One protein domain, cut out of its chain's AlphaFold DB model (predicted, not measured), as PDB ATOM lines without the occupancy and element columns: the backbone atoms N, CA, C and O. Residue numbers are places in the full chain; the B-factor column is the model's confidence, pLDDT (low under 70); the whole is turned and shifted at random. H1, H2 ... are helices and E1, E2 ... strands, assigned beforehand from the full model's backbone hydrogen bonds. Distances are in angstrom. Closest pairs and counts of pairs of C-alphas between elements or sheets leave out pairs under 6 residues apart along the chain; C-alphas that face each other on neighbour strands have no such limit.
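What this domain is: This is residues 295 to 386 of the 390 residues of a protein of Cyprideis torosa (UniProt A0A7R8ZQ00). With little regular structure, the domain is a two-stranded hairpin, E1 and E2, lying between two helices, H1 on one side and H2 on the other, amid long loops. The printed part has 92 residues, in the order H1, E1, E2, H2; its antiparallel sheet has order E1 - E2. The class is mixed, with only 35 residues in named elements. It is compact, with a radius of gyration of the C-alphas of 13.3 A, spanning 39 by 32 by 23 A.

How they stand to each other: Look first at hairpin E1, residues 331 to 336, and E2, residues 344 to 349, at 155 degrees: N 333 and O 347 are within hydrogen-bond range, 2.9 A. For H1, residues 296 to 304, and E2, the closest C-alphas are Ser 298 and Asp 349, 6.3 A. For H2, residues 360 to 373, and E1, they are Met 332 and Met 370, 7.8 A. H1 and H2 are apart; in both, every O i to N i+4 pair is within hydrogen-bond range.

Where its parts are: Find C-alpha 296 at (36.973, 23.463, 20.755), where H1 begins, 12.0 A long. E1 spans 16.2 A, E2 16.3 A. H2 runs 19.8 A to C-alpha 373 at (53.513, 7.081, 28.088).

The domain as a whole: The printed part has no cut. H1 to E1 is a long link. pLDDT is under 70 at 295, 323 to 324 and 384 to 386.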
ATOM      1  N   ALA A 295      33.215  24.414  22.373       57.75
ATOM      2  CA  ALA A 295      33.454  22.972  22.203       57.75
ATOM      3  C   ALA A 295      34.885  22.573  21.756       57.75
ATOM      4  O   ALA A 295      35.164  21.403  21.484       57.75
ATOM      5  N   GLY A 296      35.805  23.538  21.648       73.06
ATOM      6  CA  GLY A 296      36.973  23.463  20.755       73.06
ATOM      7  C   GLY A 296      37.925  22.267  20.915       73.06
ATOM      8  O   GLY A 296      38.329  21.696  19.909       73.06
ATOM      9  N   LYS A 297      38.286  21.856  22.140       84.81
ATOM     10  CA  LYS A 297      39.298  20.790  22.345       84.81
ATOM     11  C   LYS A 297      38.740  19.397  22.067       84.81
ATOM     12  O   LYS A 297      39.233  18.692  21.190       84.81
ATOM     13  N   SER A 298      37.685  19.028  22.787       89.00
ATOM     14  CA  SER A 298      37.074  17.700  22.729       89.00
ATOM     15  C   SER A 298      36.431  17.433  21.364       89.00
ATOM     16  O   SER A 298      36.598  16.346  20.812       89.00
ATOM     17  N   SER A 299      35.797  18.445  20.752       87.69
ATOM     18  CA  SER A 299      35.276  18.324  19.385       87.69
ATOM     19  C   SER A 299      36.376  18.113  18.361       87.69
ATOM     20  O   SER A 299      36.231  17.269  17.480       87.69
ATOM     21  N   LEU A 300      37.491  18.840  18.481       86.94
ATOM     22  CA  LEU A 300      38.632  18.646  17.595       86.94
ATOM     23  C   LEU A 300      39.233  17.251  17.777       86.94
ATOM     24  O   LEU A 300      39.510  16.587  16.785       86.94
ATOM     25  N   GLY A 301      39.365  16.768  19.014       90.25
ATOM     26  CA  GLY A 301      39.805  15.402  19.293       90.25
ATOM     27  C   GLY A 301      38.919  14.349  18.620       90.25
ATOM     28  O   GLY A 301      39.431  13.451  17.953       90.25
ATOM     29  N   ASN A 302      37.595  14.496  18.718       92.75
ATOM     30  CA  ASN A 302      36.631  13.615  18.053       92.75
ATOM     31  C   ASN A 302      36.750  13.691  16.520       92.75
ATOM     32  O   ASN A 302      36.769  12.655  15.854       92.75
ATOM     33  N   ALA A 303      36.903  14.895  15.963       88.88
ATOM     34  CA  ALA A 303      37.067  15.102  14.526       88.88
ATOM     35  C   ALA A 303      38.370  14.478  13.992       88.88
ATOM     36  O   ALA A 303      38.357  13.813  12.956       88.88
ATOM     37  N   LEU A 304      39.486  14.622  14.721       89.06
ATOM     38  CA  LEU A 304      40.768  13.989  14.384       89.06
ATOM     39  C   LEU A 304      40.654  12.459  14.343       89.06
ATOM     40  O   LEU A 304      41.314  11.827  13.519       89.06
ATOM     41  N   LEU A 305      39.806  11.882  15.200       91.62
ATOM     42  CA  LEU A 305      39.512  10.449  15.282       91.62
ATOM     43  C   LEU A 305      38.400   9.985  14.314       91.62
ATOM     44  O   LEU A 305      38.036   8.812  14.327       91.62
ATOM     45  N   GLY A 306      37.853  10.879  13.484       90.19
ATOM     46  CA  GLY A 306      36.887  10.543  12.431       90.19
ATOM     47  C   GLY A 306      35.426  10.456  12.866       90.19
ATOM     48  O   GLY A 306      34.597   9.909  12.134       90.19
ATOM     49  N   TRP A 307      35.081  11.006  14.028       88.88
ATOM     50  CA  TRP A 307      33.694  11.092  14.479       88.88
ATOM     51  C   TRP A 307      32.980  12.242  13.768       88.88
ATOM     52  O   TRP A 307      33.371  13.401  13.893       88.88
ATOM     53  N   LYS A 308      31.933  11.910  13.001       78.94
ATOM     54  CA  LYS A 308      31.183  12.879  12.181       78.94
ATOM     55  C   LYS A 308      30.332  13.837  13.007       78.94
ATOM     56  O   LYS A 308      30.161  14.982  12.611       78.94
ATOM     57  N   ASP A 309      29.802  13.356  14.126       81.12
ATOM     58  CA  ASP A 309      29.094  14.176  15.098       81.12
ATOM     59  C   ASP A 309      29.900  14.176  16.394       81.12
ATOM     60  O   ASP A 309      30.009  13.162  17.086       81.12
ATOM     61  N   ALA A 310      30.501  15.322  16.710       73.12
ATOM     62  CA  ALA A 310      31.287  15.491  17.923       73.12
ATOM     63  C   ALA A 310      30.438  15.358  19.202       73.12
ATOM     64  O   ALA A 310      31.006  15.168  20.276       73.12
ATOM     65  N   ARG A 311      29.102  15.441  19.091       75.19
ATOM     66  CA  ARG A 311      28.138  15.242  20.182       75.19
ATOM     67  C   ARG A 311      27.525  13.841  20.193       75.19
ATOM     68  O   ARG A 311      26.650  13.591  21.023       75.19
ATOM     69  N   ASP A 312      27.962  12.929  19.318       83.50
ATOM     70  CA  ASP A 312      27.520  11.538  19.388       83.50
ATOM     71  C   ASP A 312      27.812  11.000  20.796       83.50
ATOM     72  O   ASP A 312      28.933  11.074  21.296       83.50
ATOM     73  N   SER A 313      26.792  10.436  21.439       85.25
ATOM     74  CA  SER A 313      26.904   9.758  22.735       85.25
ATOM     75  C   SER A 313      27.993   8.675  22.781       85.25
ATOM     76  O   SER A 313      28.440   8.303  23.866       85.25
ATOM     77  N   LYS A 314      28.398   8.159  21.616       91.25
ATOM     78  CA  LYS A 314      29.458   7.163  21.447       91.25
ATOM     79  C   LYS A 314      30.839   7.771  21.217       91.25
ATOM     80  O   LYS A 314      31.818   7.025  21.247       91.25
ATOM     81  N   ALA A 315      30.930   9.077  20.976       91.56
ATOM     82  CA  ALA A 315      32.204   9.738  20.771       91.56
ATOM     83  C   ALA A 315      33.057   9.667  22.054       91.56
ATOM     84  O   ALA A 315      32.529   9.781  23.165       91.56
ATOM     85  N   PRO A 316      34.378   9.468  21.923       93.94
ATOM     86  CA  PRO A 316      35.255   9.256  23.066       93.94
ATOM     87  C   PRO A 316      35.356  10.480  23.977       93.94
ATOM     88  O   PRO A 316      35.383  10.335  25.199       93.94
ATOM     89  N   PHE A 317      35.417  11.681  23.399       93.69
ATOM     90  CA  PHE A 317      35.512  12.916  24.167       93.69
ATOM     91  C   PHE A 317      34.137  13.559  24.290       93.69
ATOM     92  O   PHE A 317      33.466  13.822  23.292       93.69
ATOM     93  N   ARG A 318      33.702  13.831  25.520       90.81
ATOM     94  CA  ARG A 318      32.416  14.491  25.752       90.81
ATOM     95  C   ARG A 318      32.514  15.965  25.390       90.81
ATOM     96  O   ARG A 318      33.368  16.680  25.903       90.81
ATOM     97  N   VAL A 319      31.588  16.421  24.561       88.19
ATOM     98  CA  VAL A 319      31.476  17.821  24.159       88.19
ATOM     99  C   VAL A 319      30.303  18.456  24.902       88.19
ATOM    100  O   VAL A 319      29.171  17.995  24.765       88.19
ATOM    101  N   SER A 320      30.551  19.500  25.699       83.19
ATOM    102  CA  SER A 320      29.479  20.322  26.276       83.19
ATOM    103  C   SER A 320      28.934  21.302  25.240       83.19
ATOM    104  O   SER A 320      29.654  21.790  24.373       83.19
ATOM    105  N   ALA A 321      27.642  21.610  25.358       72.31
ATOM    106  CA  ALA A 321      27.005  22.715  24.642       72.31
ATOM    107  C   ALA A 321      27.126  24.057  25.396       72.31
ATOM    108  O   ALA A 321      26.656  25.078  24.910       72.31
ATOM    109  N   GLU A 322      27.728  24.048  26.587       73.81
ATOM    110  CA  GLU A 322      27.831  25.191  27.495       73.81
ATOM    111  C   GLU A 322      29.277  25.694  27.596       73.81
ATOM    112  O   GLU A 322      30.225  25.011  27.213       73.81
ATOM    113  N   THR A 323      29.461  26.877  28.184       65.88
ATOM    114  CA  THR A 323      30.781  27.479  28.449       65.88
ATOM    115  C   THR A 323      31.613  26.697  29.474       65.88
ATOM    116  O   THR A 323      32.820  26.923  29.606       65.88
ATOM    117  N   HIS A 324      30.993  25.762  30.197       68.31
ATOM    118  CA  HIS A 324      31.657  24.893  31.157       68.31
ATOM    119  C   HIS A 324      32.318  23.694  30.470       68.31
ATOM    120  O   HIS A 324      31.750  23.065  29.581       68.31
ATOM    121  N   SER A 325      33.530  23.347  30.910       74.44
ATOM    122  CA  SER A 325      34.253  22.182  30.396       74.44
ATOM    123  C   SER A 325      33.554  20.882  30.820       74.44
ATOM    124  O   SER A 325      33.482  20.585  32.011       74.44
ATOM    125  N   ALA A 326      33.074  20.092  29.851       84.44
ATOM    126  CA  ALA A 326      32.566  18.734  30.100       84.44
ATOM    127  C   ALA A 326      33.667  17.744  30.517       84.44
ATOM    128  O   ALA A 326      33.384  16.738  31.171       84.44
ATOM    129  N   THR A 327      34.917  18.013  30.138       86.44
ATOM    130  CA  THR A 327      36.069  17.161  30.437       86.44
ATOM    131  C   THR A 327      36.503  17.362  31.889       86.44
ATOM    132  O   THR A 327      37.256  18.278  32.216       86.44
ATOM    133  N   SER A 328      36.022  16.499  32.787       88.00
ATOM    134  CA  SER A 328      36.434  16.478  34.199       88.00
ATOM    135  C   SER A 328      37.748  15.731  34.434       88.00
ATOM    136  O   SER A 328      38.403  15.944  35.452       88.00
ATOM    137  N   GLU A 329      38.154  14.876  33.495       91.12
ATOM    138  CA  GLU A 329      39.341  14.037  33.610       91.12
ATOM    139  C   GLU A 329      40.130  14.000  32.303       91.12
ATOM    140  O   GLU A 329      39.552  14.033  31.223       91.12
ATOM    141  N   MET A 330      41.459  13.882  32.396       92.75
ATOM    142  CA  MET A 330      42.272  13.607  31.206       92.75
ATOM    143  C   MET A 330      41.993  12.209  30.672       92.75
ATOM    144  O   MET A 330      42.098  11.242  31.439       92.75
ATOM    145  N   LEU A 331      41.730  12.129  29.370       94.50
ATOM    146  CA  LEU A 331      41.460  10.899  28.639       94.50
ATOM    147  C   LEU A 331      42.436  10.775  27.467       94.50
ATOM    148  O   LEU A 331      42.625  11.726  26.713       94.50
ATOM    149  N   MET A 332      43.053   9.603  27.313       95.25
ATOM    150  CA  MET A 332      43.831   9.247  26.125       95.25
ATOM    151  C   MET A 332      43.031   8.240  25.313       95.25
ATOM    152  O   MET A 332      42.629   7.211  25.854       95.25
ATOM    153  N   VAL A 333      42.820   8.527  24.034       95.75
ATOM    154  CA  VAL A 333      42.133   7.623  23.111       95.75
ATOM    155  C   VAL A 333      43.002   7.366  21.898       95.75
ATOM    156  O   VAL A 333      43.550   8.291  21.300       95.75
ATOM    157  N   GLU A 334      43.129   6.092  21.552       95.50
ATOM    158  CA  GLU A 334      43.815   5.642  20.348       95.50
ATOM    159  C   GLU A 334      42.797   5.454  19.220       95.50
ATOM    160  O   GLU A 334      41.703   4.929  19.427       95.50
ATOM    161  N   GLY A 335      43.152   5.880  18.013       94.38
ATOM    162  CA  GLY A 335      42.331   5.679  16.826       94.38
ATOM    163  C   GLY A 335      43.111   5.967  15.555       94.38
ATOM    164  O   GLY A 335      44.335   6.053  15.579       94.38
ATOM    165  N   HIS A 336      42.410   6.097  14.434       92.12
ATOM    166  CA  HIS A 336      43.034   6.414  13.152       92.12
ATOM    167  C   HIS A 336      42.766   7.875  12.812       92.12
ATOM    168  O   HIS A 336      41.642   8.354  12.946       92.12
ATOM    169  N   PHE A 337      43.807   8.580  12.375       88.25
ATOM    170  CA  PHE A 337      43.683   9.957  11.932       88.25
ATOM    171  C   PHE A 337      42.758  10.024  10.720       88.25
ATOM    172  O   PHE A 337      43.013   9.375   9.707       88.25
ATOM    173  N   PHE A 338      41.717  10.849  10.805       84.69
ATOM    174  CA  PHE A 338      40.725  11.026   9.742       84.69
ATOM    175  C   PHE A 338      41.273  11.731   8.483       84.69
ATOM    176  O   PHE A 338      40.568  11.874   7.487       84.69
ATOM    177  N   GLY A 339      42.531  12.182   8.503       79.44
ATOM    178  CA  GLY A 339      43.193  12.764   7.338       79.44
ATOM    179  C   GLY A 339      43.756  11.736   6.347       79.44
ATOM    180  O   GLY A 339      43.617  10.525   6.493       79.44
ATOM    181  N   ILE A 340      44.461  12.258   5.340       70.06
ATOM    182  CA  ILE A 340      44.920  11.553   4.123       70.06
ATOM    183  C   ILE A 340      45.665  10.238   4.409       70.06
ATOM    184  O   ILE A 340      45.613   9.304   3.617       70.06
ATOM    185  N   THR A 341      46.389  10.157   5.524       72.62
ATOM    186  CA  THR A 341      47.331   9.064   5.773       72.62
ATOM    187  C   THR A 341      46.750   7.894   6.569       72.62
ATOM    188  O   THR A 341      47.444   6.889   6.693       72.62
ATOM    189  N   SER A 342      45.522   8.002   7.107       84.38
ATOM    190  CA  SER A 342      44.870   6.990   7.969       84.38
ATOM    191  C   SER A 342      45.807   6.370   9.022       84.38
ATOM    192  O   SER A 342      45.745   5.185   9.335       84.38
ATOM    193  N   ARG A 343      46.752   7.155   9.552       87.81
ATOM    194  CA  ARG A 343      47.759   6.650  10.493       87.81
ATOM    195  C   ARG A 343      47.157   6.491  11.887       87.81
ATOM    196  O   ARG A 343      46.319   7.313  12.262       87.81
ATOM    197  N   PRO A 344      47.602   5.498  12.675       92.19
ATOM    198  CA  PRO A 344      47.224   5.421  14.075       92.19
ATOM    199  C   PRO A 344      47.729   6.667  14.813       92.19
ATOM    200  O   PRO A 344      48.875   7.086  14.637       92.19
ATOM    201  N   ILE A 345      46.865   7.265  15.624       93.25
ATOM    202  CA  ILE A 345      47.168   8.409  16.482       93.25
ATOM    203  C   ILE A 345      46.645   8.155  17.890       93.25
ATOM    204  O   ILE A 345      45.654   7.449  18.085       93.25
ATOM    205  N   LYS A 346      47.294   8.781  18.871       94.75
ATOM    206  CA  LYS A 346      46.783   8.901  20.236       94.75
ATOM    207  C   LYS A 346      46.407  10.353  20.474       94.75
ATOM    208  O   LYS A 346      47.217  11.246  20.235       94.75
ATOM    209  N   VAL A 347      45.187  10.589  20.935       94.44
ATOM    210  CA  VAL A 347      44.695  11.922  21.282       94.44
ATOM    211  C   VAL A 347      44.525  11.981  22.790       94.44
ATOM    212  O   VAL A 347      43.848  11.135  23.370       94.44
ATOM    213  N   ILE A 348      45.157  12.967  23.422       93.94
ATOM    214  CA  ILE A 348      45.004  13.252  24.847       93.94
ATOM    215  C   ILE A 348      44.125  14.494  24.967       93.94
ATOM    216  O   ILE A 348      44.560  15.581  24.588       93.94
ATOM    217  N   ASP A 349      42.912  14.339  25.491       93.38
ATOM    218  CA  ASP A 349      42.065  15.471  25.870       93.38
ATOM    219  C   ASP A 349      42.288  15.803  27.346       93.38
ATOM    220  O   ASP A 349      42.413  14.907  28.191       93.38
ATOM    221  N   SER A 350      42.354  17.094  27.661       91.31
ATOM    222  CA  SER A 350      42.558  17.578  29.022       91.31
ATOM    223  C   SER A 350      41.410  18.461  29.492       91.31
ATOM    224  O   SER A 350      40.852  19.229  28.700       91.31
ATOM    225  N   PRO A 351      41.128  18.463  30.807       88.81
ATOM    226  CA  PRO A 351      40.354  19.531  31.421       88.81
ATOM    227  C   PRO A 351      40.946  20.908  31.091       88.81
ATOM    228  O   PRO A 351      42.119  21.037  30.718       88.81
ATOM    229  N   GLY A 352      40.126  21.949  31.223       83.31
ATOM    230  CA  GLY A 352      40.627  23.322  31.209       83.31
ATOM    231  C   GLY A 352      41.594  23.561  32.372       83.31
ATOM    232  O   GLY A 352      41.324  23.125  33.487       83.31
ATOM    233  N   PHE A 353      42.705  24.244  32.099       79.94
ATOM    234  CA  PHE A 353      43.593  24.778  33.134       79.94
ATOM    235  C   PHE A 353      43.103  26.160  33.573       79.94
ATOM    236  O   PHE A 353      42.562  26.903  32.750       79.94
ATOM    237  N   GLY A 354      43.322  26.512  34.839       75.62
ATOM    238  CA  GLY A 354      42.934  27.804  35.405       75.62
ATOM    239  C   GLY A 354      41.467  27.876  35.826       75.62
ATOM    240  O   GLY A 354      40.877  28.956  35.806       75.62
ATOM    241  N   ASP A 355      40.857  26.740  36.176       72.81
ATOM    242  CA  ASP A 355      39.519  26.738  36.763       72.81
ATOM    243  C   ASP A 355      39.548  27.041  38.275       72.81
ATOM    244  O   ASP A 355      40.573  26.947  38.954       72.81
ATOM    245  N   SER A 356      38.396  27.415  38.836       73.75
ATOM    246  CA  SER A 356      38.261  27.769  40.255       73.75
ATOM    247  C   SER A 356      38.437  26.587  41.219       73.75
ATOM    248  O   SER A 356      38.361  26.780  42.432       73.75
ATOM    249  N   ARG A 357      38.673  25.366  40.719       79.12
ATOM    250  CA  ARG A 357      38.824  24.164  41.550       79.12
ATOM    251  C   ARG A 357      40.261  23.968  42.034       79.12
ATOM    252  O   ARG A 357      40.482  23.137  42.909       79.12
ATOM    253  N   GLY A 358      41.230  24.712  41.489       82.62
ATOM    254  CA  GLY A 358      42.625  24.676  41.941       82.62
ATOM    255  C   GLY A 358      43.335  23.342  41.676       82.62
ATOM    256  O   GLY A 358      44.311  23.012  42.349       82.62
ATOM    257  N   LEU A 359      42.855  22.560  40.703       89.06
ATOM    258  CA  LEU A 359      43.377  21.223  40.384       89.06
ATOM    259  C   LEU A 359      44.491  21.234  39.322       89.06
ATOM    260  O   LEU A 359      44.972  20.175  38.909       89.06
ATOM    261  N   ASP A 360      44.960  22.413  38.909       87.25
ATOM    262  CA  ASP A 360      45.931  22.587  37.820       87.25
ATOM    263  C   ASP A 360      47.230  21.799  38.025       87.25
ATOM    264  O   ASP A 360      47.770  21.221  37.079       87.25
ATOM    265  N   ASN A 361      47.724  21.711  39.264       87.00
ATOM    266  CA  ASN A 361      48.927  20.939  39.589       87.00
ATOM    267  C   ASN A 361      48.702  19.430  39.414       87.00
ATOM    268  O   ASN A 361      49.572  18.716  38.907       87.00
ATOM    269  N   GLN A 362      47.524  18.936  39.801       90.62
ATOM    270  CA  GLN A 362      47.161  17.530  39.639       90.62
ATOM    271  C   GLN A 362      47.039  17.178  38.154       90.62
ATOM    272  O   GLN A 362      47.594  16.168  37.713       90.62
ATOM    273  N   PHE A 363      46.373  18.036  37.379       90.19
ATOM    274  CA  PHE A 363      46.256  17.901  35.933       90.19
ATOM    275  C   PHE A 363      47.624  17.968  35.256       90.19
ATOM    276  O   PHE A 363      47.975  17.044  34.530       90.19
ATOM    277  N   SER A 364      48.464  18.948  35.581       88.81
ATOM    278  CA  SER A 364      49.823  19.065  35.032       88.81
ATOM    279  C   SER A 364      50.656  17.802  35.270       88.81
ATOM    280  O   SER A 364      51.319  17.303  34.361       88.81
ATOM    281  N   ASN A 365      50.590  17.230  36.475       89.50
ATOM    282  CA  ASN A 365      51.298  15.992  36.804       89.50
ATOM    283  C   ASN A 365      50.701  14.759  36.108       89.50
ATOM    284  O   ASN A 365      51.429  13.820  35.778       89.50
ATOM    285  N   LYS A 366      49.382  14.723  35.877       93.81
ATOM    286  CA  LYS A 366      48.736  13.660  35.092       93.81
ATOM    287  C   LYS A 366      49.122  13.766  33.612       93.81
ATOM    288  O   LYS A 366      49.529  12.758  33.042       93.81
ATOM    289  N   LEU A 367      49.118  14.971  33.040       91.06
ATOM    290  CA  LEU A 367      49.522  15.219  31.655       91.06
ATOM    291  C   LEU A 367      50.971  14.803  31.428       91.06
ATOM    292  O   LEU A 367      51.230  14.030  30.516       91.06
ATOM    293  N   LYS A 368      51.898  15.212  32.304       89.12
ATOM    294  CA  LYS A 368      53.306  14.782  32.236       89.12
ATOM    295  C   LYS A 368      53.442  13.258  32.186       89.12
ATOM    296  O   LYS A 368      54.194  12.743  31.367       89.12
ATOM    297  N   ARG A 369      52.692  12.529  33.019       91.50
ATOM    298  CA  ARG A 369      52.701  11.055  33.011       91.50
ATOM    299  C   ARG A 369      52.165  10.478  31.700       91.50
ATOM    300  O   ARG A 369      52.779   9.569  31.159       91.50
ATOM    301  N   MET A 370      51.073  11.025  31.172       91.19
ATOM    302  CA  MET A 370      50.499  10.590  29.891       91.19
ATOM    303  C   MET A 370      51.421  10.910  28.706       91.19
ATOM    304  O   MET A 370      51.537  10.112  27.787       91.19
ATOM    305  N   MET A 371      52.125  12.042  28.757       85.38
ATOM    306  CA  MET A 371      53.133  12.431  27.770       85.38
ATOM    307  C   MET A 371      54.324  11.465  27.765       85.38
ATOM    308  O   MET A 371      54.782  11.077  26.696       85.38
ATOM    309  N   ILE A 372      54.785  11.030  28.943       86.44
ATOM    310  CA  ILE A 372      55.840  10.009  29.073       86.44
ATOM    311  C   ILE A 372      55.379   8.657  28.502       86.44
ATOM    312  O   ILE A 372      56.184   7.933  27.928       86.44
ATOM    313  N   GLN A 373      54.091   8.322  28.625       85.81
ATOM    314  CA  GLN A 373      53.513   7.081  28.088       85.81
ATOM    315  C   GLN A 373      53.265   7.100  26.572       85.81
ATOM    316  O   GLN A 373      53.018   6.048  25.990       85.81
ATOM    317  N   ALA A 374      53.269   8.270  25.927       80.19
ATOM    318  CA  ALA A 374      52.870   8.406  24.525       80.19
ATOM    319  C   ALA A 374      53.967   8.024  23.510       80.19
ATOM    320  O   ALA A 374      53.704   8.098  22.313       80.19
ATOM    321  N   ASP A 375      55.160   7.609  23.958       80.12
ATOM    322  CA  ASP A 375      56.404   7.375  23.193       80.12
ATOM    323  C   ASP A 375      56.933   8.606  22.427       80.12
ATOM    324  O   ASP A 375      58.127   8.898  22.459       80.12
ATOM    325  N   HIS A 376      56.060   9.354  21.752       80.94
ATOM    326  CA  HIS A 376      56.346  10.577  21.010       80.94
ATOM    327  C   HIS A 376      55.116  11.494  20.974       80.94
ATOM    328  O   HIS A 376      53.970  11.049  20.933       80.94
ATOM    329  N   ILE A 377      55.354  12.807  20.963       83.19
ATOM    330  CA  ILE A 377      54.300  13.822  20.867       83.19
ATOM    331  C   ILE A 377      54.571  14.660  19.636       83.19
ATOM    332  O   ILE A 377      55.539  15.414  19.589       83.19
ATOM    333  N   ASN A 378      53.694  14.528  18.646       80.25
ATOM    334  CA  ASN A 378      53.876  15.189  17.358       80.25
ATOM    335  C   ASN A 378      53.255  16.588  17.333       80.25
ATOM    336  O   ASN A 378      53.744  17.463  16.627       80.25
ATOM    337  N   VAL A 379      52.161  16.796  18.074       80.31
ATOM    338  CA  VAL A 379      51.388  18.042  18.046       80.31
ATOM    339  C   VAL A 379      50.849  18.345  19.442       80.31
ATOM    340  O   VAL A 379      50.265  17.481  20.092       80.31
ATOM    341  N   LEU A 380      51.017  19.593  19.877       82.38
ATOM    342  CA  LEU A 380      50.375  20.160  21.059       82.38
ATOM    343  C   LEU A 380      49.413  21.250  20.589       82.38
ATOM    344  O   LEU A 380      49.834  22.226  19.971       82.38
ATOM    345  N   LEU A 381      48.122  21.070  20.861       78.81
ATOM    346  CA  LEU A 381      47.083  22.022  20.481       78.81
ATOM    347  C   LEU A 381      46.597  22.753  21.725       78.81
ATOM    348  O   LEU A 381      46.061  22.140  22.646       78.81
ATOM    349  N   TRP A 382      46.779  24.071  21.741       75.94
ATOM    350  CA  TRP A 382      46.281  24.926  22.811       75.94
ATOM    351  C   TRP A 382      45.053  25.683  22.319       75.94
ATOM    352  O   TRP A 382      45.147  26.519  21.422       75.94
ATOM    353  N   CYS A 383      43.892  25.404  22.908       70.75
ATOM    354  CA  CYS A 383      42.672  26.159  22.633       70.75
ATOM    355  C   CYS A 383      42.426  27.143  23.774       70.75
ATOM    356  O   CYS A 383      42.270  26.733  24.927       70.75
ATOM    357  N   ARG A 384      42.380  28.437  23.452       66.00
ATOM    358  CA  ARG A 384      41.958  29.487  24.381       66.00
ATOM    359  C   ARG A 384      40.439  29.633  24.290       66.00
ATOM    360  O   ARG A 384      39.918  29.761  23.186       66.00
ATOM    361  N   ASN A 385      39.734  29.611  25.422       62.03
ATOM    362  CA  ASN A 385      38.311  29.958  25.435       62.03
ATOM    363  C   ASN A 385      38.170  31.460  25.156       62.03
ATOM    364  O   ASN A 385      38.755  32.279  25.861       62.03
ATOM    365  N   GLY A 386      37.415  31.808  24.113       52.56
ATOM    366  CA  GLY A 386      37.254  33.180  23.617       52.56
ATOM    367  C   GLY A 386      36.356  34.088  24.463       52.56
ATOM    368  O   GLY A 386      36.052  35.190  24.034       52.56
TER     369      GLY A 386